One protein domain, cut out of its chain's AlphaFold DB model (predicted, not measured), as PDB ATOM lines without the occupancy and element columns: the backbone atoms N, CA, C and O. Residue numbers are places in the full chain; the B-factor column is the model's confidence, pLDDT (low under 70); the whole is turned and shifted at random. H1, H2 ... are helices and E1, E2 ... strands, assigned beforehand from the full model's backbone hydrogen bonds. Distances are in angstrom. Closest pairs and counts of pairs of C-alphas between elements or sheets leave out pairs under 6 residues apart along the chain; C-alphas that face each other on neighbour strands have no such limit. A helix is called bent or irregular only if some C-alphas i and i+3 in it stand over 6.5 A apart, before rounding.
ATOM      1  N   GLU A 393      60.837 -25.439 -40.510       75.75
ATOM      2  CA  GLU A 393      59.872 -24.362 -40.785       75.75
ATOM      3  C   GLU A 393      60.283 -23.481 -41.975       75.75
ATOM      4  O   GLU A 393      59.443 -23.092 -42.784       75.75
ATOM      5  N   GLU A 394      61.583 -23.230 -42.142       66.94
ATOM      6  CA  GLU A 394      62.140 -22.479 -43.275       66.94
ATOM      7  C   GLU A 394      61.835 -23.146 -44.622       66.94
ATOM      8  O   GLU A 394      61.602 -22.471 -45.626       66.94
ATOM      9  N   ARG A 395      61.794 -24.482 -44.645       68.19
ATOM     10  CA  ARG A 395      61.456 -25.274 -45.834       68.19
ATOM     11  C   ARG A 395      60.002 -25.157 -46.187       68.19
ATOM     12  O   ARG A 395      59.665 -24.881 -47.333       68.19
ATOM     13  N   ILE A 396      59.155 -25.388 -45.193       76.19
ATOM     14  CA  ILE A 396      57.714 -25.267 -45.345       76.19
ATOM     15  C   ILE A 396      57.399 -23.867 -45.885       76.19
ATOM     16  O   ILE A 396      56.677 -23.735 -46.870       76.19
ATOM     17  N   ASN A 397      58.049 -22.842 -45.329       79.94
ATOM     18  CA  ASN A 397      57.940 -21.468 -45.795       79.94
ATOM     19  C   ASN A 397      58.364 -21.291 -47.265       79.94
ATOM     20  O   ASN A 397      57.625 -20.678 -48.029       79.94
ATOM     21  N   TYR A 398      59.502 -21.868 -47.672       75.06
ATOM     22  CA  TYR A 398      59.976 -21.826 -49.060       75.06
ATOM     23  C   TYR A 398      58.963 -22.423 -50.045       75.06
ATOM     24  O   TYR A 398      58.638 -21.793 -51.046       75.06
ATOM     25  N   TYR A 399      58.420 -23.613 -49.775       75.69
ATOM     26  CA  TYR A 399      57.448 -24.210 -50.698       75.69
ATOM     27  C   TYR A 399      56.130 -23.437 -50.727       75.69
ATOM     28  O   TYR A 399      55.526 -23.314 -51.788       75.69
ATOM     29  N   LEU A 400      55.696 -22.868 -49.598       83.44
ATOM     30  CA  LEU A 400      54.539 -21.972 -49.575       83.44
ATOM     31  C   LEU A 400      54.762 -20.722 -50.441       83.44
ATOM     32  O   LEU A 400      53.846 -20.318 -51.161       83.44
ATOM     33  N   ASP A 401      55.969 -20.148 -50.429       80.31
ATOM     34  CA  ASP A 401      56.341 -19.071 -51.356       80.31
ATOM     35  C   ASP A 401      56.244 -19.537 -52.806       80.31
ATOM     36  O   ASP A 401      55.614 -18.872 -53.622       80.31
ATOM     37  N   ARG A 402      56.739 -20.738 -53.117       74.62
ATOM     38  CA  ARG A 402      56.655 -21.290 -54.474       74.62
ATOM     39  C   ARG A 402      55.244 -21.500 -54.979       74.62
ATOM     40  O   ARG A 402      54.945 -21.160 -56.119       74.62
ATOM     41  N   PHE A 403      54.361 -22.026 -54.140       80.62
ATOM     42  CA  PHE A 403      52.956 -22.148 -54.506       80.62
ATOM     43  C   PHE A 403      52.321 -20.777 -54.756       80.62
ATOM     44  O   PHE A 403      51.497 -20.643 -55.656       80.62
ATOM     45  N   THR A 404      52.733 -19.755 -54.004       82.06
ATOM     46  CA  THR A 404      52.270 -18.374 -54.198       82.06
ATOM     47  C   THR A 404      52.796 -17.777 -55.506       82.06
ATOM     48  O   THR A 404      52.046 -17.120 -56.224       82.06
ATOM     49  N   GLU A 405      54.059 -18.042 -55.846       77.44
ATOM     50  CA  GLU A 405      54.679 -17.640 -57.114       77.44
ATOM     51  C   GLU A 405      54.049 -18.355 -58.320       77.44
ATOM     52  O   GLU A 405      53.907 -17.758 -59.388       77.44
ATOM     53  N   GLN A 406      53.645 -19.621 -58.158       74.00
ATOM     54  CA  GLN A 406      53.063 -20.453 -59.215       74.00
ATOM     55  C   GLN A 406      51.779 -21.161 -58.754       74.00
ATOM     56  O   GLN A 406      51.789 -22.360 -58.449       74.00
ATOM     57  N   PRO A 407      50.628 -20.465 -58.776       79.69
ATOM     58  CA  PRO A 407      49.361 -21.017 -58.289       79.69
ATOM     59  C   PRO A 407      48.898 -22.295 -59.010       79.69
ATOM     60  O   PRO A 407      48.182 -23.110 -58.432       79.69
ATOM     61  N   THR A 408      49.328 -22.523 -60.256       74.88
ATOM     62  CA  THR A 408      49.023 -23.745 -61.028       74.88
ATOM     63  C   THR A 408      49.592 -25.018 -60.388       74.88
ATOM     64  O   THR A 408      49.037 -26.108 -60.573       74.88
ATOM     65  N   LEU A 409      50.661 -24.894 -59.593       73.50
ATOM     66  CA  LEU A 409      51.247 -26.000 -58.836       73.50
ATOM     67  C   LEU A 409      50.338 -26.463 -57.698       73.50
ATOM     68  O   LEU A 409      50.337 -27.650 -57.383       73.50
ATOM     69  N   MET A 410      49.527 -25.568 -57.119       80.50
ATOM     70  CA  MET A 410      48.592 -25.933 -56.048       80.50
ATOM     71  C   MET A 410      47.543 -26.945 -56.524       80.50
ATOM     72  O   MET A 410      47.087 -27.764 -55.737       80.50
ATOM     73  N   LEU A 411      47.168 -26.915 -57.808       79.31
ATOM     74  CA  LEU A 411      46.246 -27.890 -58.398       79.31
ATOM     75  C   LEU A 411      46.982 -29.152 -58.851       79.31
ATOM     76  O   LEU A 411      46.561 -30.262 -58.540       79.31
ATOM     77  N   SER A 412      48.108 -28.975 -59.551       70.75
ATOM     78  CA  SER A 412      48.893 -30.083 -60.115       70.75
ATOM     79  C   SER A 412      49.512 -30.979 -59.033       70.75
ATOM     80  O   SER A 412      49.675 -32.178 -59.233       70.75
ATOM     81  N   PHE A 413      49.823 -30.398 -57.871       74.19
ATOM     82  CA  PHE A 413      50.393 -31.064 -56.703       74.19
ATOM     83  C   PHE A 413      49.551 -30.798 -55.448       74.19
ATOM     84  O   PHE A 413      50.094 -30.551 -54.369       74.19
ATOM     85  N   SER A 414      48.218 -30.872 -55.569       82.12
ATOM     86  CA  SER A 414      47.282 -30.558 -54.473       82.12
ATOM     87  C   SER A 414      47.568 -31.319 -53.185       82.12
ATOM     88  O   SER A 414      47.395 -30.785 -52.096       82.12
ATOM     89  N   THR A 415      48.052 -32.557 -53.301       79.56
ATOM     90  CA  THR A 415      48.457 -33.367 -52.150       79.56
ATOM     91  C   THR A 415      49.641 -32.749 -51.417       79.56
ATOM     92  O   THR A 415      49.517 -32.429 -50.240       79.56
ATOM     93  N   ALA A 416      50.769 -32.526 -52.100       76.12
ATOM     94  CA  ALA A 416      51.942 -31.913 -51.480       76.12
ATOM     95  C   ALA A 416      51.606 -30.529 -50.907       76.12
ATOM     96  O   ALA A 416      51.996 -30.211 -49.788       76.12
ATOM     97  N   TYR A 417      50.818 -29.736 -51.635       86.75
ATOM     98  CA  TYR A 417      50.366 -28.425 -51.181       86.75
ATOM     99  C   TYR A 417      49.557 -28.487 -49.875       86.75
ATOM    100  O   TYR A 417      49.884 -27.787 -48.911       86.75
ATOM    101  N   VAL A 418      48.535 -29.346 -49.812       89.00
ATOM    102  CA  VAL A 418      47.709 -29.535 -48.609       89.00
ATOM    103  C   VAL A 418      48.554 -30.019 -47.433       89.00
ATOM    104  O   VAL A 418      48.386 -29.529 -46.322       89.00
ATOM    105  N   MET A 419      49.510 -30.918 -47.667       83.69
ATOM    106  CA  MET A 419      50.379 -31.440 -46.609       83.69
ATOM    107  C   MET A 419      51.320 -30.375 -46.042       83.69
ATOM    108  O   MET A 419      51.437 -30.246 -44.824       83.69
ATOM    109  N   MET A 420      51.947 -29.567 -46.902       85.00
ATOM    110  CA  MET A 420      52.785 -28.449 -46.453       85.00
ATOM    111  C   MET A 420      51.964 -27.405 -45.698       85.00
ATOM    112  O   MET A 420      52.430 -26.848 -44.707       85.00
ATOM    113  N   THR A 421      50.725 -27.186 -46.135       90.25
ATOM    114  CA  THR A 421      49.781 -26.298 -45.459       90.25
ATOM    115  C   THR A 421      49.406 -26.832 -44.073       90.25
ATOM    116  O   THR A 421      49.467 -26.072 -43.111       90.25
ATOM    117  N   ASP A 422      49.069 -28.121 -43.932       89.25
ATOM    118  CA  ASP A 422      48.741 -28.740 -42.634       89.25
ATOM    119  C   ASP A 422      49.914 -28.641 -41.649       89.25
ATOM    120  O   ASP A 422      49.734 -28.218 -40.505       89.25
ATOM    121  N   LEU A 423      51.135 -28.934 -42.112       86.06
ATOM    122  CA  LEU A 423      52.347 -28.798 -41.301       86.06
ATOM    123  C   LEU A 423      52.596 -27.350 -40.866       86.06
ATOM    124  O   LEU A 423      52.889 -27.094 -39.696       86.06
ATOM    125  N   ALA A 424      52.457 -26.393 -41.786       89.69
ATOM    126  CA  ALA A 424      52.641 -24.977 -41.496       89.69
ATOM    127  C   ALA A 424      51.611 -24.452 -40.491       89.69
ATOM    128  O   ALA A 424      51.964 -23.759 -39.542       89.69
ATOM    129  N   LEU A 425      50.337 -24.805 -40.669       89.25
ATOM    130  CA  LEU A 425      49.253 -24.376 -39.791       89.25
ATOM    131  C   LEU A 425      49.406 -24.919 -38.362       89.25
ATOM    132  O   LEU A 425      49.029 -24.249 -37.396       89.25
ATOM    133  N   LYS A 426      49.999 -26.110 -38.215       86.19
ATOM    134  CA  LYS A 426      50.303 -26.744 -36.921       86.19
ATOM    135  C   LYS A 426      51.631 -26.311 -36.305       86.19
ATOM    136  O   LYS A 426      51.895 -26.645 -35.149       86.19
ATOM    137  N   SER A 427      52.455 -25.551 -37.024       86.06
ATOM    138  CA  SER A 427      53.712 -25.023 -36.491       86.06
ATOM    139  C   SER A 427      53.473 -24.116 -35.267       86.06
ATOM    140  O   SER A 427      52.416 -23.492 -35.085       86.06
ATOM    141  N   LYS A 428      54.486 -24.047 -34.392       84.56
ATOM    142  CA  LYS A 428      54.533 -23.100 -33.264       84.56
ATOM    143  C   LYS A 428      54.816 -21.666 -33.726       84.56
ATOM    144  O   LYS A 428      54.528 -20.723 -32.991       84.56
ATOM    145  N   ASN A 429      55.355 -21.494 -34.927       87.56
ATOM    146  CA  ASN A 429      55.635 -20.207 -35.536       87.56
ATOM    147  C   ASN A 429      54.357 -19.602 -36.122       87.56
ATOM    148  O   ASN A 429      53.889 -19.977 -37.196       87.56
ATOM    149  N   ASN A 430      53.793 -18.637 -35.393       87.81
ATOM    150  CA  ASN A 430      52.541 -17.993 -35.782       87.81
ATOM    151  C   ASN A 430      52.640 -17.255 -37.124       87.81
ATOM    152  O   ASN A 430      51.643 -17.205 -37.833       87.81
ATOM    153  N   ILE A 431      53.816 -16.738 -37.499       89.81
ATOM    154  CA  ILE A 431      54.001 -16.038 -38.780       89.81
ATOM    155  C   ILE A 431      53.850 -17.029 -39.937       89.81
ATOM    156  O   ILE A 431      53.129 -16.767 -40.898       89.81
ATOM    157  N   LEU A 432      54.493 -18.195 -39.827       89.31
ATOM    158  CA  LEU A 432      54.386 -19.259 -40.823       89.31
ATOM    159  C   LEU A 432      52.958 -19.818 -40.900       89.31
ATOM    160  O   LEU A 432      52.427 -20.000 -41.996       89.31
ATOM    161  N   ALA A 433      52.328 -20.052 -39.748       91.19
ATOM    162  CA  ALA A 433      50.961 -20.556 -39.680       91.19
ATOM    163  C   ALA A 433      49.953 -19.570 -40.298       91.19
ATOM    164  O   ALA A 433      49.115 -19.970 -41.102       91.19
ATOM    165  N   GLU A 434      50.057 -18.277 -39.984       91.56
ATOM    166  CA  GLU A 434      49.182 -17.241 -40.544       91.56
ATOM    167  C   GLU A 434      49.389 -17.082 -42.056       91.56
ATOM    168  O   GLU A 434      48.428 -16.967 -42.821       91.56
ATOM    169  N   LYS A 435      50.643 -17.157 -42.520       92.44
ATOM    170  CA  LYS A 435      50.961 -17.173 -43.949       92.44
ATOM    171  C   LYS A 435      50.297 -18.352 -44.658       92.44
ATOM    172  O   LYS A 435      49.606 -18.149 -45.654       92.44
ATOM    173  N   ALA A 436      50.460 -19.566 -44.137       92.94
ATOM    174  CA  ALA A 436      49.843 -20.758 -44.709       92.94
ATOM    175  C   ALA A 436      48.313 -20.665 -44.733       92.94
ATOM    176  O   ALA A 436      47.700 -20.992 -45.748       92.94
ATOM    177  N   TYR A 437      47.706 -20.146 -43.660       92.94
ATOM    178  CA  TYR A 437      46.268 -19.893 -43.589       92.94
ATOM    179  C   TYR A 437      45.794 -18.968 -44.717       92.94
ATOM    180  O   TYR A 437      44.835 -19.293 -45.416       92.94
ATOM    181  N   ASN A 438      46.480 -17.845 -44.935       91.06
ATOM    182  CA  ASN A 438      46.103 -16.869 -45.959       91.06
ATOM    183  C   ASN A 438      46.268 -17.419 -47.384       91.06
ATOM    184  O   ASN A 438      45.405 -17.204 -48.244       91.06
ATOM    185  N   ILE A 439      47.344 -18.171 -47.630       91.25
ATOM    186  CA  ILE A 439      47.571 -18.840 -48.916       91.25
ATOM    187  C   ILE A 439      46.469 -19.884 -49.153       91.25
ATOM    188  O   ILE A 439      45.872 -19.907 -50.229       91.25
ATOM    189  N   TYR A 440      46.124 -20.691 -48.143       93.12
ATOM    190  CA  TYR A 440      45.066 -21.699 -48.261       93.12
ATOM    191  C   TYR A 440      43.680 -21.091 -48.452       93.12
ATOM    192  O   TYR A 440      42.917 -21.529 -49.310       93.12
ATOM    193  N   LYS A 441      43.368 -20.010 -47.732       90.38
ATOM    194  CA  LYS A 441      42.130 -19.250 -47.929       90.38
ATOM    195  C   LYS A 441      42.003 -18.754 -49.372       90.38
ATOM    196  O   LYS A 441      40.912 -18.787 -49.931       90.38
ATOM    197  N   THR A 442      43.114 -18.350 -49.989       89.25
ATOM    198  CA  THR A 442      43.157 -17.958 -51.406       89.25
ATOM    199  C   THR A 442      42.922 -19.156 -52.329       89.25
ATOM    200  O   THR A 442      42.138 -19.054 -53.271       89.25
ATOM    201  N   TYR A 443      43.532 -20.306 -52.031       90.69
ATOM    202  CA  TYR A 443      43.314 -21.555 -52.767       90.69
ATOM    203  C   TYR A 443      41.841 -21.988 -52.771       90.69
ATOM    204  O   TYR A 443      41.317 -22.342 -53.824       90.69
ATOM    205  N   LEU A 444      41.134 -21.870 -51.642       90.62
ATOM    206  CA  LEU A 444      39.699 -22.186 -51.559       90.62
ATOM    207  C   LEU A 444      38.830 -21.277 -52.446       90.62
ATOM    208  O   LEU A 444      37.759 -21.686 -52.885       90.62
ATOM    209  N   GLN A 445      39.287 -20.061 -52.757       89.69
ATOM    210  CA  GLN A 445      38.588 -19.148 -53.670       89.69
ATOM    211  C   GLN A 445      38.917 -19.392 -55.149       89.69
ATOM    212  O   GLN A 445      38.318 -18.759 -56.023       89.69
ATOM    213  N   HIS A 446      39.852 -20.295 -55.460       89.62
ATOM    214  CA  HIS A 446      40.209 -20.614 -56.836       89.62
ATOM    215  C   HIS A 446      38.998 -21.183 -57.590       89.62
ATOM    216  O   HIS A 446      38.269 -22.014 -57.055       89.62
ATOM    217  N   LYS A 447      38.797 -20.780 -58.853       89.12
ATOM    218  CA  LYS A 447      37.618 -21.152 -59.668       89.12
ATOM    219  C   LYS A 447      37.358 -22.665 -59.744       89.12
ATOM    220  O   LYS A 447      36.210 -23.078 -59.819       89.12
ATOM    221  N   ASP A 448      38.426 -23.460 -59.706       87.69
ATOM    222  CA  ASP A 448      38.362 -24.920 -59.811       87.69
ATOM    223  C   ASP A 448      38.219 -25.600 -58.438       87.69
ATOM    224  O   ASP A 448      37.887 -26.773 -58.384       87.69
ATOM    225  N   VAL A 449      38.452 -24.887 -57.328       89.81
ATOM    226  CA  VAL A 449      38.382 -25.416 -55.948       89.81
ATOM    227  C   VAL A 449      37.094 -24.990 -55.258       89.81
ATOM    228  O   VAL A 449      36.436 -25.805 -54.611       89.81
ATOM    229  N   LYS A 450      36.714 -23.720 -55.436       89.56
ATOM    230  CA  LYS A 450      35.533 -23.096 -54.845       89.56
ATOM    231  C   LYS A 450      34.281 -23.975 -54.940       89.56
ATOM    232  O   LYS A 450      33.653 -24.151 -53.896       89.56
ATOM    233  N   PRO A 451      33.969 -24.623 -56.082       90.69
ATOM    234  CA  PRO A 451      32.771 -25.449 -56.205       90.69
ATOM    235  C   PRO A 451      32.684 -26.631 -55.214       90.69
ATOM    236  O   PRO A 451      31.591 -27.064 -54.881       90.69
ATOM    237  N   TYR A 452      33.808 -27.127 -54.677       88.75
ATOM    238  CA  TYR A 452      33.833 -28.207 -53.667       88.75
ATOM    239  C   TYR A 452      33.662 -27.703 -52.219       88.75
ATOM    240  O   TYR A 452      33.625 -28.486 -51.262       88.75
ATOM    241  N   THR A 453      33.592 -26.383 -52.049       85.31
ATOM    242  CA  THR A 453      33.569 -25.686 -50.753       85.31
ATOM    243  C   THR A 453      32.356 -24.767 -50.599       85.31
ATOM    244  O   THR A 453      32.166 -24.183 -49.534       85.31
ATOM    245  N   GLU A 454      31.521 -24.646 -51.639       74.38
ATOM    246  CA  GLU A 454      30.328 -23.798 -51.624       74.38
ATOM    247  C   GLU A 454      29.377 -24.189 -50.482       74.38
ATOM    248  O   GLU A 454      29.014 -25.354 -50.318       74.38
ATOM    249  N   GLY A 455      28.989 -23.193 -49.677       68.94
ATOM    250  CA  GLY A 455      28.075 -23.352 -48.541       68.94
ATOM    251  C   GLY A 455      28.737 -23.522 -47.169       68.94
ATOM    252  O   GLY A 455      28.016 -23.563 -46.178       68.94
ATOM    253  N   ASN A 456      30.071 -23.574 -47.091       69.44
ATOM    254  CA  ASN A 456      30.807 -23.696 -45.834       69.44
ATOM    255  C   ASN A 456      31.771 -22.508 -45.646       69.44
ATOM    256  O   ASN A 456      32.692 -22.323 -46.442       69.44
ATOM    257  N   ASP A 457      31.596 -21.731 -44.573       73.81
ATOM    258  CA  ASP A 457      32.482 -20.607 -44.245       73.81
ATOM    259  C   ASP A 457      33.772 -21.099 -43.580       73.81
ATOM    260  O   ASP A 457      33.749 -21.639 -42.474       73.81
ATOM    261  N   TYR A 458      34.906 -20.924 -44.267       81.50
ATOM    262  CA  TYR A 458      36.221 -21.260 -43.719       81.50
ATOM    263  C   TYR A 458      36.483 -20.411 -42.461       81.50
ATOM    264  O   TYR A 458      36.413 -19.180 -42.564       81.50
ATOM    265  N   PRO A 459      36.767 -21.027 -41.295       83.19
ATOM    266  CA  PRO A 459      36.817 -20.325 -40.018       83.19
ATOM    267  C   PRO A 459      37.946 -19.303 -39.995       83.19
ATOM    268  O   PRO A 459      38.991 -19.512 -40.617       83.19
ATOM    269  N   ASP A 460      37.772 -18.233 -39.222       86.38
ATOM    270  CA  ASP A 460      38.830 -17.247 -39.027       86.38
ATOM    271  C   ASP A 460      40.079 -17.890 -38.410       86.38
ATOM    272  O   ASP A 460      39.989 -18.822 -37.611       86.38
ATOM    273  N   PHE A 461      41.271 -17.364 -38.712       86.00
ATOM    274  CA  PHE A 461      42.540 -17.963 -38.267       86.00
ATOM    275  C   PHE A 461      42.598 -18.195 -36.747       86.00
ATOM    276  O   PHE A 461      43.089 -19.222 -36.273       86.00
ATOM    277  N   SER A 462      42.051 -17.251 -35.974       83.94
ATOM    278  CA  SER A 462      42.003 -17.346 -34.513       83.94
ATOM    279  C   SER A 462      41.047 -18.429 -34.001       83.94
ATOM    280  O   SER A 462      41.273 -18.967 -32.919       83.94
ATOM    281  N   GLU A 463      40.000 -18.753 -34.761       84.31
ATOM    282  CA  GLU A 463      39.067 -19.840 -34.467       84.31
ATOM    283  C   GLU A 463      39.667 -21.172 -34.893       84.31
ATOM    284  O   GLU A 463      39.687 -22.106 -34.095       84.31
ATOM    285  N   TRP A 464      40.264 -21.221 -36.089       84.88
ATOM    286  CA  TRP A 464      40.979 -22.388 -36.594       84.88
ATOM    287  C   TRP A 464      42.030 -22.871 -35.582       84.88
ATOM    288  O   TRP A 464      42.030 -24.039 -35.212       84.88
ATOM    289  N   ARG A 465      42.867 -21.972 -35.033       84.19
ATOM    290  CA  ARG A 465      43.911 -22.319 -34.038       84.19
ATOM    291  C   ARG A 465      43.377 -22.795 -32.685       84.19
ATOM    292  O   ARG A 465      44.139 -23.378 -31.920       84.19
ATOM    293  N   LYS A 466      42.114 -22.512 -32.357       84.00
ATOM    294  CA  LYS A 466      41.480 -22.947 -31.101       84.00
ATOM    295  C   LYS A 466      40.807 -24.310 -31.226       84.00
ATOM    296  O   LYS A 466      40.435 -24.875 -30.199       84.00
ATOM    297  N   GLN A 467      40.622 -24.818 -32.443       79.81
ATOM    298  CA  GLN A 467      40.042 -26.138 -32.649       79.81
ATOM    299  C   GLN A 467      40.968 -27.201 -32.059       79.81
ATOM    300  O   GLN A 467      42.161 -27.229 -32.339       79.81
ATOM    301  N   GLN A 468      40.407 -28.063 -31.217       68.62
ATOM    302  CA  GLN A 468      41.182 -29.087 -30.523       68.62
ATOM    303  C   GLN A 468      41.436 -30.304 -31.423       68.62
ATOM    304  O   GLN A 468      42.550 -30.819 -31.451       68.62
ATOM    305  N   ASP A 469      40.424 -30.705 -32.200       69.19
ATOM    306  CA  ASP A 469      40.461 -31.933 -33.000       69.19
ATOM    307  C   ASP A 469      40.602 -31.683 -34.508       69.19
ATOM    308  O   ASP A 469      40.963 -32.599 -35.239       69.19
ATOM    309  N   HIS A 470      40.378 -30.450 -34.985       80.81
ATOM    310  CA  HIS A 470      40.430 -30.083 -36.411       80.81
ATOM    311  C   HIS A 470      39.664 -31.066 -37.328       80.81
ATOM    312  O   HIS A 470      40.182 -31.512 -38.360       80.81
ATOM    313  N   ASP A 471      38.436 -31.416 -36.928       81.44
ATOM    314  CA  ASP A 471      37.581 -32.413 -37.589       81.44
ATOM    315  C   ASP A 471      36.741 -31.860 -38.748       81.44
ATOM    316  O   ASP A 471      36.170 -32.633 -39.521       81.44
ATOM    317  N   ASP A 472      36.709 -30.542 -38.937       84.62
ATOM    318  CA  ASP A 472      36.030 -29.947 -40.082       84.62
ATOM    319  C   ASP A 472      36.771 -30.275 -41.387       84.62
ATOM    320  O   ASP A 472      37.990 -30.104 -41.513       84.62
ATOM    321  N   ALA A 473      36.024 -30.747 -42.387       86.31
ATOM    322  CA  ALA A 473      36.571 -31.197 -43.661       86.31
ATOM    323  C   ALA A 473      36.913 -30.020 -44.590       86.31
ATOM    324  O   ALA A 473      36.200 -29.760 -45.559       86.31
ATOM    325  N   TRP A 474      37.998 -29.309 -44.285       88.88
ATOM    326  CA  TRP A 474      38.447 -28.142 -45.048       88.88
ATOM    327  C   TRP A 474      39.465 -28.446 -46.143       88.88
ATOM    328  O   TRP A 474      39.616 -27.640 -47.059       88.88
ATOM    329  N   TYR A 475      40.154 -29.588 -46.083       92.50
ATOM    330  CA  TYR A 475      41.175 -29.906 -47.070       92.50
ATOM    331  C   TYR A 475      40.574 -30.488 -48.339       92.50
ATOM    332  O   TYR A 475      39.924 -31.524 -48.280       92.50
ATOM    333  N   VAL A 476      40.839 -29.851 -49.481       92.50
ATOM    334  CA  VAL A 476      40.443 -30.324 -50.818       92.50
ATOM    335  C   VAL A 476      41.662 -30.846 -51.583       92.50
ATOM    336  O   VAL A 476      42.574 -30.086 -51.917       92.50
ATOM    337  N   LEU A 477      41.647 -32.144 -51.884       90.88
ATOM    338  CA  LEU A 477      42.637 -32.863 -52.686       90.88
ATOM    339  C   LEU A 477      42.046 -33.213 -54.056       90.88
ATOM    340  O   LEU A 477      40.934 -33.731 -54.114       90.88
ATOM    341  N   PHE A 478      42.789 -33.026 -55.145       87.81
ATOM    342  CA  PHE A 478      42.393 -33.499 -56.473       87.81
ATOM    343  C   PHE A 478      42.947 -34.890 -56.780       87.81
ATOM    344  O   PHE A 478      44.025 -35.271 -56.318       87.81
ATOM    345  N   SER A 479      42.192 -35.642 -57.579       83.44
ATOM    346  CA  SER A 479      42.607 -36.943 -58.093       83.44
ATOM    347  C   SER A 479      43.798 -36.807 -59.041       83.44
ATOM    348  O   SER A 479      43.808 -35.961 -59.933       83.44
ATOM    349  N   ALA A 480      44.765 -37.715 -58.914       69.69
ATOM    350  CA  ALA A 480      45.905 -37.814 -59.823       69.69
ATOM    351  C   ALA A 480      45.541 -38.379 -61.213       69.69
ATOM    352  O   ALA A 480      46.374 -38.353 -62.117       69.69
ATOM    353  N   GLN A 481      44.333 -38.933 -61.387       66.81
ATOM    354  CA  GLN A 481      43.925 -39.632 -62.618       66.81
ATOM    355  C   GLN A 481      42.693 -39.044 -63.304       66.81
ATOM    356  O   GLN A 481      42.556 -39.190 -64.518       66.81
ATOM    357  N   GLN A 482      41.779 -38.431 -62.551       67.88
ATOM    358  CA  GLN A 482      40.504 -37.954 -63.082       67.88
ATOM    359  C   GLN A 482      40.343 -36.456 -62.845       67.88
ATOM    360  O   GLN A 482      40.271 -35.995 -61.706       67.88
ATOM    361  N   ASN A 483      40.227 -35.699 -63.937       71.31
ATOM    362  CA  ASN A 483      39.895 -34.280 -63.867       71.31
ATOM    363  C   ASN A 483      38.542 -34.092 -63.166       71.31
ATOM    364  O   ASN A 483      37.606 -34.844 -63.424       71.31
ATOM    365  N   ASN A 484      38.438 -33.067 -62.318       79.94
ATOM    366  CA  ASN A 484      37.239 -32.720 -61.539       79.94
ATOM    367  C   ASN A 484      36.800 -33.757 -60.492       79.94
ATOM    368  O   ASN A 484      35.717 -33.637 -59.925       79.94
ATOM    369  N   ARG A 485      37.638 -34.751 -60.191       88.06
ATOM    370  CA  ARG A 485      37.427 -35.626 -59.042       88.06
ATOM    371  C   ARG A 485      38.228 -35.113 -57.857       88.06
ATOM    372  O   ARG A 485      39.432 -34.882 -57.984       88.06
ATOM    373  N   ALA A 486      37.571 -34.945 -56.713       92.00
ATOM    374  CA  ALA A 486      38.189 -34.379 -55.519       92.00
ATOM    375  C   ALA A 486      37.780 -35.119 -54.242       92.00
ATOM    376  O   ALA A 486      36.677 -35.653 -54.136       92.00
ATOM    377  N   MET A 487      38.675 -35.137 -53.262       92.50
ATOM    378  CA  MET A 487      38.431 -35.634 -51.916       92.50
ATOM    379  C   MET A 487      38.500 -34.461 -50.947       92.50
ATOM    380  O   MET A 487      39.487 -33.725 -50.929       92.50
ATOM    381  N   ARG A 488      37.456 -34.307 -50.133       93.00
ATOM    382  CA  ARG A 488      37.399 -33.333 -49.052       93.00
ATOM    383  C   ARG A 488      37.489 -34.038 -47.707       93.00
ATOM    384  O   ARG A 488      36.664 -34.901 -47.416       93.00
ATOM    385  N   LEU A 489      38.459 -33.674 -46.880       92.44
ATOM    386  CA  LEU A 489      38.698 -34.320 -45.590       92.44
ATOM    387  C   LEU A 489      39.221 -33.337 -44.542       92.44
ATOM    388  O   LEU A 489      39.628 -32.220 -44.858       92.44
ATOM    389  N   SER A 490      39.163 -33.748 -43.280       90.81
ATOM    390  CA  SER A 490      39.653 -32.951 -42.160       90.81
ATOM    391  C   SER A 490      41.145 -33.153 -41.927       90.81
ATOM    392  O   SER A 490      41.747 -34.107 -42.427       90.81
ATOM    393  N   SER A 491      41.756 -32.264 -41.142       88.56
ATOM    394  CA  SER A 491      43.153 -32.426 -40.729       88.56
ATOM    395  C   SER A 491      43.346 -33.722 -39.938       88.56
ATOM    396  O   SER A 491      44.311 -34.458 -40.162       88.56
ATOM    397  N   ASN A 492      42.402 -34.052 -39.056       87.62
ATOM    398  CA  ASN A 492      42.434 -35.291 -38.285       87.62
ATOM    399  C   ASN A 492      42.329 -36.528 -39.182       87.62
ATOM    400  O   ASN A 492      43.136 -37.451 -39.064       87.62
ATOM    401  N   ALA A 493      41.369 -36.529 -40.111       89.50
ATOM    402  CA  ALA A 493      41.180 -37.621 -41.060       89.50
ATOM    403  C   ALA A 493      42.437 -37.830 -41.914       89.50
ATOM    404  O   ALA A 493      42.918 -38.956 -42.024       89.50
ATOM    405  N   LEU A 494      43.032 -36.744 -42.427       88.50
ATOM    406  CA  LEU A 494      44.272 -36.794 -43.203       88.50
ATOM    407  C   LEU A 494      45.392 -37.480 -42.414       88.50
ATOM    408  O   LEU A 494      46.003 -38.431 -42.898       88.50
ATOM    409  N   ASN A 495      45.631 -37.043 -41.177       85.44
ATOM    410  CA  ASN A 495      46.708 -37.587 -40.353       85.44
ATOM    411  C   ASN A 495      46.456 -39.043 -39.938       85.44
ATOM    412  O   ASN A 495      47.367 -39.864 -40.035       85.44
ATOM    413  N   LYS A 496      45.221 -39.403 -39.565       85.88
ATOM    414  CA  LYS A 496      44.836 -40.793 -39.262       85.88
ATOM    415  C   LYS A 496      45.011 -41.716 -40.468       85.88
ATOM    416  O   LYS A 496      45.518 -42.830 -40.328       85.88
ATOM    417  N   MET A 497      44.625 -41.265 -41.661       85.75
ATOM    418  CA  MET A 497      44.771 -42.047 -42.890       85.75
ATOM    419  C   MET A 497      46.247 -42.271 -43.250       85.75
ATOM    420  O   MET A 497      46.598 -43.375 -43.678       85.75
ATOM    421  N   LEU A 498      47.118 -41.284 -43.015       81.19
ATOM    422  CA  LEU A 498      48.568 -41.386 -43.244       81.19
ATOM    423  C   LEU A 498      49.310 -42.188 -42.164       81.19
ATOM    424  O   LEU A 498      50.364 -42.763 -42.444       81.19
ATOM    425  N   ASP A 499      48.776 -42.268 -40.945       78.25
ATOM    426  CA  ASP A 499      49.407 -43.014 -39.862       78.25
ATOM    427  C   ASP A 499      49.364 -44.530 -40.130       78.25
ATOM    428  O   ASP A 499      48.314 -45.154 -40.325       78.25
ATOM    429  N   THR A 500      50.547 -45.140 -40.161       73.94
ATOM    430  CA  THR A 500      50.733 -46.579 -40.401       73.94
ATOM    431  C   THR A 500      50.806 -47.405 -39.117       73.94
ATOM    432  O   THR A 500      50.895 -48.634 -39.186       73.94
ATOM    433  N   THR A 501      50.792 -46.750 -37.954       74.06
ATOM    434  CA  THR A 501      50.864 -47.377 -36.629       74.06
ATOM    435  C   THR A 501      49.485 -47.733 -36.069       74.06
ATOM    436  O   THR A 501      49.372 -48.676 -35.283       74.06
ATOM    437  N   ILE A 502      48.432 -47.037 -36.508       74.56
ATOM    438  CA  ILE A 502      47.052 -47.261 -36.064       74.56
ATOM    439  C   ILE A 502      46.495 -48.537 -36.711       74.56
ATOM    440  O   ILE A 502      46.422 -48.655 -37.936       74.56
ATOM    441  N   LYS A 503      46.072 -49.493 -35.875       69.50
ATOM    442  CA  LYS A 503      45.361 -50.712 -36.293       69.50
ATOM    443  C   LYS A 503      43.851 -50.463 -36.319       69.50
ATOM    444  O   LYS A 503      43.359 -49.729 -35.470       69.50
ATOM    445  N   ASN A 504      43.129 -51.108 -37.243       69.62
ATOM    446  CA  ASN A 504      41.669 -50.985 -37.405       69.62
ATOM    447  C   ASN A 504      41.189 -49.529 -37.516       69.62
ATOM    448  O   ASN A 504      40.306 -49.100 -36.779       69.62
ATOM    449  N   LYS A 505      41.817 -48.755 -38.406       80.50
ATOM    450  CA  LYS A 505      41.425 -47.369 -38.665       80.50
ATOM    451  C   LYS A 505      40.241 -47.290 -39.625       80.50
ATOM    452  O   LYS A 505      40.194 -48.035 -40.605       80.50
ATOM    453  N   ASP A 506      39.346 -46.349 -39.355       80.56
ATOM    454  CA  ASP A 506      38.239 -46.016 -40.243       80.56
ATOM    455  C   ASP A 506      38.758 -45.191 -41.425       80.56
ATOM    456  O   ASP A 506      39.471 -44.199 -41.260       80.56
ATOM    457  N   TRP A 507      38.432 -45.639 -42.633       84.75
ATOM    458  CA  TRP A 507      38.948 -45.074 -43.883       84.75
ATOM    459  C   TRP A 507      37.927 -44.231 -44.638       84.75
ATOM    460  O   TRP A 507      38.235 -43.728 -45.705       84.75
ATOM    461  N   ASP A 508      36.719 -44.099 -44.114       78.00
ATOM    462  CA  ASP A 508      35.549 -43.489 -44.747       78.00
ATOM    463  C   ASP A 508      35.275 -42.055 -44.263       78.00
ATOM    464  O   ASP A 508      34.277 -41.443 -44.634       78.00
ATOM    465  N   HIS A 509      36.176 -41.478 -43.469       85.81
ATOM    466  CA  HIS A 509      36.037 -40.130 -42.918       85.81
ATOM    467  C   HIS A 509      36.469 -39.041 -43.920       85.81
ATOM    468  O   HIS A 509      37.327 -38.202 -43.642       85.81
ATOM    469  N   PHE A 510      35.872 -39.060 -45.111       91.19
ATOM    470  CA  PHE A 510      36.042 -38.047 -46.150       91.19
ATOM    471  C   PHE A 510      34.792 -37.937 -47.031       91.19
ATOM    472  O   PHE A 510      34.003 -38.869 -47.153       91.19
ATOM    473  N   TYR A 511      34.643 -36.810 -47.720       91.06
ATOM    474  CA  TYR A 511      33.665 -36.635 -48.789       91.06
ATOM    475  C   TYR A 511      34.363 -36.796 -50.136       91.06
ATOM    476  O   TYR A 511      35.347 -36.110 -50.414       91.06
ATOM    477  N   LEU A 512      33.865 -37.691 -50.985       91.81
ATOM    478  CA  LEU A 512      34.391 -37.879 -52.335       91.81
ATOM    479  C   LEU A 512      33.444 -37.248 -53.346       91.81
ATOM    480  O   LEU A 512      32.248 -37.512 -53.318       91.81
ATOM    481  N   TYR A 513      33.987 -36.458 -54.257       91.75
ATOM    482  CA  TYR A 513      33.243 -35.760 -55.293       91.75
ATOM    483  C   TYR A 513      33.657 -36.310 -56.652       91.75
ATOM    484  O   TYR A 513      34.834 -36.237 -56.997       91.75
ATOM    485  N   ALA A 514      32.715 -36.852 -57.424       85.62
ATOM    486  CA  ALA A 514      32.955 -37.224 -58.825       85.62
ATOM    487  C   ALA A 514      33.039 -35.989 -59.737       85.62
ATOM    488  O   ALA A 514      33.726 -36.014 -60.755       85.62
ATOM    489  N   ALA A 515      32.320 -34.936 -59.353       86.00
ATOM    490  CA  ALA A 515      32.293 -33.604 -59.940       86.00
ATOM    491  C   ALA A 515      31.842 -32.614 -58.843       86.00
ATOM    492  O   ALA A 515      31.310 -33.069 -57.825       86.00
ATOM    493  N   PRO A 516      31.992 -31.288 -59.022       83.62
ATOM    494  CA  PRO A 516      31.612 -30.292 -58.016       83.62
ATOM    495  C   PRO A 516      30.244 -30.477 -57.351       83.62
ATOM    496  O   PRO A 516      30.126 -30.390 -56.134       83.62
ATOM    497  N   GLU A 517      29.221 -30.796 -58.140       82.69
ATOM    498  CA  GLU A 517      27.835 -30.943 -57.676       82.69
ATOM    499  C   GLU A 517      27.467 -32.401 -57.339       82.69
ATOM    500  O   GLU A 517      26.329 -32.695 -56.978       82.69
ATOM    501  N   GLN A 518      28.413 -33.338 -57.468       86.25
ATOM    502  CA  GLN A 518      28.155 -34.772 -57.371       86.25
ATOM    503  C   GLN A 518      29.015 -35.422 -56.284       86.25
ATOM    504  O   GLN A 518      30.122 -35.902 -56.539       86.25
ATOM    505  N   VAL A 519      28.459 -35.489 -55.074       87.06
ATOM    506  CA  VAL A 519      29.035 -36.251 -53.959       87.06
ATOM    507  C   VAL A 519      28.759 -37.741 -54.162       87.06
ATOM    508  O   VAL A 519      27.619 -38.159 -54.363       87.06
ATOM    509  N   CYS A 520      29.809 -38.551 -54.107       86.44
ATOM    510  CA  CYS A 520      29.726 -40.001 -54.170       86.44
ATOM    511  C   CYS A 520      29.244 -40.580 -52.836       86.44
ATOM    512  O   CYS A 520      29.736 -40.217 -51.768       86.44
ATOM    513  N   SER A 521      28.350 -41.563 -52.916       86.94
ATOM    514  CA  SER A 521      28.042 -42.454 -51.798       86.94
ATOM    515  C   SER A 521      29.228 -43.388 -51.552       86.94
ATOM    516  O   SER A 521      29.647 -44.113 -52.456       86.94
ATOM    517  N   LEU A 522      29.771 -43.387 -50.332       79.31
ATOM    518  CA  LEU A 522      30.906 -44.247 -49.972       79.31
ATOM    519  C   LEU A 522      30.554 -45.747 -50.010       79.31
ATOM    520  O   LEU A 522      31.446 -46.578 -50.146       79.31
ATOM    521  N   ALA A 523      29.264 -46.096 -49.941       79.19
ATOM    522  CA  ALA A 523      28.797 -47.478 -50.063       79.19
ATOM    523  C   ALA A 523      28.951 -48.038 -51.489       79.19
ATOM    524  O   ALA A 523      29.069 -49.249 -51.664       79.19
ATOM    525  N   ASP A 524      28.979 -47.161 -52.496       80.50
ATOM    526  CA  ASP A 524      28.949 -47.535 -53.914       80.50
ATOM    527  C   ASP A 524      30.325 -47.424 -54.594       80.50
ATOM    528  O   ASP A 524      30.460 -47.684 -55.793       80.50
ATOM    529  N   ILE A 525      31.370 -47.041 -53.849       83.56
ATOM    530  CA  ILE A 525      32.727 -46.875 -54.384       83.56
ATOM    531  C   ILE A 525      33.637 -48.046 -54.024       83.56
ATOM    532  O   ILE A 525      33.629 -48.581 -52.917       83.56
ATOM    533  N   ASN A 526      34.524 -48.395 -54.954       85.44
ATOM    534  CA  ASN A 526      35.641 -49.275 -54.647       85.44
ATOM    535  C   ASN A 526      36.750 -48.464 -53.963       85.44
ATOM    536  O   ASN A 526      37.574 -47.833 -54.629       85.44
ATOM    537  N   LEU A 527      36.766 -48.493 -52.629       84.56
ATOM    538  CA  LEU A 527      37.730 -47.748 -51.818       84.56
ATOM    539  C   LEU A 527      39.187 -48.111 -52.145       84.56
ATOM    540  O   LEU A 527      40.048 -47.236 -52.182       84.56
ATOM    541  N   ASN A 528      39.457 -49.382 -52.467       82.88
ATOM    542  CA  ASN A 528      40.786 -49.816 -52.887       82.88
ATOM    543  C   ASN A 528      41.209 -49.108 -54.179       82.88
ATOM    544  O   ASN A 528      42.325 -48.613 -54.248       82.88
ATOM    545  N   THR A 529      40.328 -48.998 -55.177       81.44
ATOM    546  CA  THR A 529      40.619 -48.231 -56.398       81.44
ATOM    547  C   THR A 529      40.877 -46.762 -56.067       81.44
ATOM    548  O   THR A 529      41.930 -46.241 -56.416       81.44
ATOM    549  N   VAL A 530      39.983 -46.116 -55.314       84.94
ATOM    550  CA  VAL A 530      40.105 -44.688 -54.976       84.94
ATOM    551  C   VAL A 530      41.443 -44.376 -54.292       84.94
ATOM    552  O   VAL A 530      42.177 -43.496 -54.738       84.94
ATOM    553  N   LEU A 531      41.819 -45.128 -53.257       84.12
ATOM    554  CA  LEU A 531      43.049 -44.866 -52.499       84.12
ATOM    555  C   LEU A 531      44.323 -45.314 -53.232       84.12
ATOM    556  O   LEU A 531      45.389 -44.735 -53.035       84.12
ATOM    557  N   MET A 532      44.245 -46.340 -54.081       72.81
ATOM    558  CA  MET A 532      45.419 -46.858 -54.791       72.81
ATOM    559  C   MET A 532      45.759 -46.078 -56.054       72.81
ATOM    560  O   MET A 532      46.938 -45.972 -56.392       72.81
ATOM    561  N   THR A 533      44.750 -45.603 -56.784       67.88
ATOM    562  CA  THR A 533      44.945 -45.046 -58.125       67.88
ATOM    563  C   THR A 533      44.672 -43.553 -58.179       67.88
ATOM    564  O   THR A 533      45.405 -42.836 -58.851       67.88
ATOM    565  N   GLU A 534      43.657 -43.070 -57.465       78.00
ATOM    566  CA  GLU A 534      43.227 -41.672 -57.558       78.00
ATOM    567  C   GLU A 534      43.893 -40.778 -56.513       78.00
ATOM    568  O   GLU A 534      44.234 -39.642 -56.832       78.00
ATOM    569  N   PHE A 535      44.153 -41.301 -55.311       82.81
ATOM    570  CA  PHE A 535      44.837 -40.585 -54.229       82.81
ATOM    571  C   PHE A 535      46.070 -41.361 -53.736       82.81
ATOM    572  O   PHE A 535      46.063 -41.886 -52.620       82.81
ATOM    573  N   PRO A 536      47.154 -41.429 -54.540       69.31
ATOM    574  CA  PRO A 536      48.287 -42.325 -54.297       69.31
ATOM    575  C   PRO A 536      48.972 -42.156 -52.936       69.31
ATOM    576  O   PRO A 536      49.571 -43.112 -52.445       69.31
ATOM    577  N   VAL A 537      48.842 -40.986 -52.304       74.62
ATOM    578  CA  VAL A 537      49.364 -40.703 -50.955       74.62
ATOM    579  C   VAL A 537      48.873 -41.689 -49.896       74.62
ATOM    580  O   VAL A 537      49.603 -42.024 -48.969       74.62
ATOM    581  N   PHE A 538      47.671 -42.241 -50.072       80.81
ATOM    582  CA  PHE A 538      47.086 -43.207 -49.145       80.81
ATOM    583  C   PHE A 538      47.368 -44.665 -49.524       80.81
ATOM    584  O   PHE A 538      47.063 -45.566 -48.746       80.81
ATOM    585  N   SER A 539      47.984 -44.922 -50.681       75.25
ATOM    586  CA  SER A 539      48.142 -46.271 -51.240       75.25
ATOM    587  C   SER A 539      48.953 -47.218 -50.346       75.25
ATOM    588  O   SER A 539      48.556 -48.361 -50.111       75.25
ATOM    589  N   TYR A 540      50.089 -46.762 -49.815       71.50
ATOM    590  CA  TYR A 540      50.938 -47.576 -48.944       71.50
ATOM    591  C   TYR A 540      50.353 -47.732 -47.530       71.50
ATOM    592  O   TYR A 540      50.280 -48.878 -47.070       71.50
ATOM    593  N   PRO A 541      49.848 -46.671 -46.860       75.44
ATOM    594  CA  PRO A 541      49.127 -46.826 -45.600       75.44
ATOM    595  C   PRO A 541      47.913 -47.762 -45.715       75.44
ATOM    596  O   PRO A 541      47.654 -48.521 -44.781       75.44
ATOM    597  N   TRP A 542      47.215 -47.755 -46.858       81.69
ATOM    598  CA  TRP A 542      46.094 -48.649 -47.163       81.69
ATOM    599  C   TRP A 542      46.539 -50.099 -47.312       81.69
ATOM    600  O   TRP A 542      46.045 -50.970 -46.603       81.69
ATOM    601  N   LYS A 543      47.541 -50.381 -48.156       75.50
ATOM    602  CA  LYS A 543      48.080 -51.747 -48.294       75.50
ATOM    603  C   LYS A 543      48.533 -52.320 -46.959       75.50
ATOM    604  O   LYS A 543      48.269 -53.480 -46.656       75.50
ATOM    605  N   ARG A 544      49.208 -51.506 -46.147       73.56
ATOM    606  CA  ARG A 544      49.715 -51.930 -44.844       73.56
ATOM    607  C   ARG A 544      48.594 -52.231 -43.847       73.56
ATOM    608  O   ARG A 544      48.775 -53.140 -43.046       73.56
ATOM    609  N   SER A 545      47.455 -51.533 -43.901       78.12
ATOM    610  CA  SER A 545      46.299 -51.873 -43.056       78.12
ATOM    611  C   SER A 545      45.531 -53.103 -43.534       78.12
ATOM    612  O   SER A 545      44.830 -53.691 -42.733       78.12
ATOM    613  N   GLN A 546      45.632 -53.488 -44.810       74.12
ATOM    614  CA  GLN A 546      45.032 -54.736 -45.310       74.12
ATOM    615  C   GLN A 546      45.864 -55.982 -44.953       74.12
ATOM    616  O   GLN A 546      45.345 -57.095 -44.948       74.12
ATOM    617  N   HIS A 547      47.168 -55.811 -44.700       64.88
ATOM    618  CA  HIS A 547      48.087 -56.899 -44.343       64.88
ATOM    619  C   HIS A 547      48.232 -57.140 -42.831       64.88
ATOM    620  O   HIS A 547      48.674 -58.222 -42.445       64.88
ATOM    621  N   ASN A 548      47.918 -56.138 -42.007       52.00
ATOM    622  CA  ASN A 548      47.956 -56.189 -40.541       52.00
ATOM    623  C   ASN A 548      46.565 -56.432 -39.974       52.00
ATOM    624  O   ASN A 548      46.500 -57.026 -38.873       52.00
TER     625      ASN A 548
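Overview. This is residues 393 to 548 of the 548 residues of the protein "Pentapeptide repeat-containing protein" of Escherichia sp. 94.0001 (UniProt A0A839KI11). A small sheet of three strands stands near the middle, between two groups of helices. On one side H1, H3 and H4 pack together with their centres in a triangle, and H3 packs on the edge strand E1; on the other side H8 packs on H6 and on H7, and the ends of H6 and H7 toward the sheet only graze it. The printed part has 156 residues, with eight named helices and three named strands in the order H1 H2 H3 H4 H5 E1 E2 H6 E3 H7 H8. The sheet runs E1 E2 E3, all antiparallel, and the class is mostly helix. The whole is compact, with a radius of gyration of the C-alphas of 15.4 A, and its outline is rounded, 41 by 34 by 26 A.

Along the chain. Find C-alpha 475 at (41.175, -29.906, -47.070); here E1 begins and runs through residues 475 to 478. Next in the sheet look for E2, residues 486 to 489, and E3, residues 510 to 515, the longest strand at 15.0 A. For the first helix go to C-alpha 393 at (59.872, -24.362, -40.785); from there H1, residues 393 to 405, runs 18.4 A. H2 is residues 408 to 412, H3 is residues 414 to 426 and spans 18.2 A, and H4, the longest helix, is residues 430 to 444 and spans 20.8 A. H5 is the short helix of residues 461 to 464. Beyond E2 comes H6, residues 491 to 498, and beyond E3 come H7, residues 527 to 534, and H8, residues 536 to 547, which spans 17.7 A and ends at C-alpha 547, (48.087, -56.899, -44.343).

Arrangement. Start at the hairpin of E1 and E2, where N 477 and O 487 are 2.8 A apart, within hydrogen-bond range. E2 and E3 are antiparallel too, at 161 degrees, with N 488 and O 511 at 2.8 A. Residues 513 to 515 of E3 also pair, antiparallel, with residues 518 to 519. H3 only grazes the sheet, with its residues 414 to 422; its closest C-alphas to E1 are those of Ser 414 and Leu 477, 5.5 A apart. H3 and H4 form a helical hairpin and touch with residues 421 to 426 of H3 alone, closest at Leu 425 and Ala 433, C-alphas 4.2 A apart, at a shallow tilt of 34 degrees, only just short of steep. H1 touches H3 at Ile 396 and Met 420, closest C-alphas 6.0 A apart, opposite ways at a steep tilt of 46 degrees. H1 touches H4 at Asn 397 and Leu 432, closest C-alphas 6.5 A apart, the same way at a shallow tilt of 30 degrees. H2 is close to H1 but not clearly touching, and H5 stands likewise to H4, with the C-alphas of Tyr 437 and Phe 461 6.8 A apart. H7 and H8 form a helical hairpin and touch with residues 537 to 542 of H8 alone, closest at the C-alphas of Met 532 and Ser 539, 4.5 A apart, at a shallow tilt of 34 degrees, only just short of steep. H8 touches H6 at Leu 498 and Pro 541, closest C-alphas 6.0 A apart, at a steep tilt of 58 degrees. H8 is irregular: C-alphas 537 and 540 are 7.3 A apart. Every O i to N i+4 pair is within hydrogen-bond range in H1, H2, H3, H4, H6 and H7; in H8 6 of 8 are, and H5 is too short for one.

Size, cuts and confidence. The C-alphas farthest apart are those of Ile 431 and Asp 524, at 43.0 A. The printed part has no cut and ends at residue 548, the chain's last. The links H4 to H5, H6 to E3 and E3 to H7 are long. Mean pLDDT of the printed part is 82.3, and 15 residues are under 70, among them residues 480 to 482 and 547 to 548.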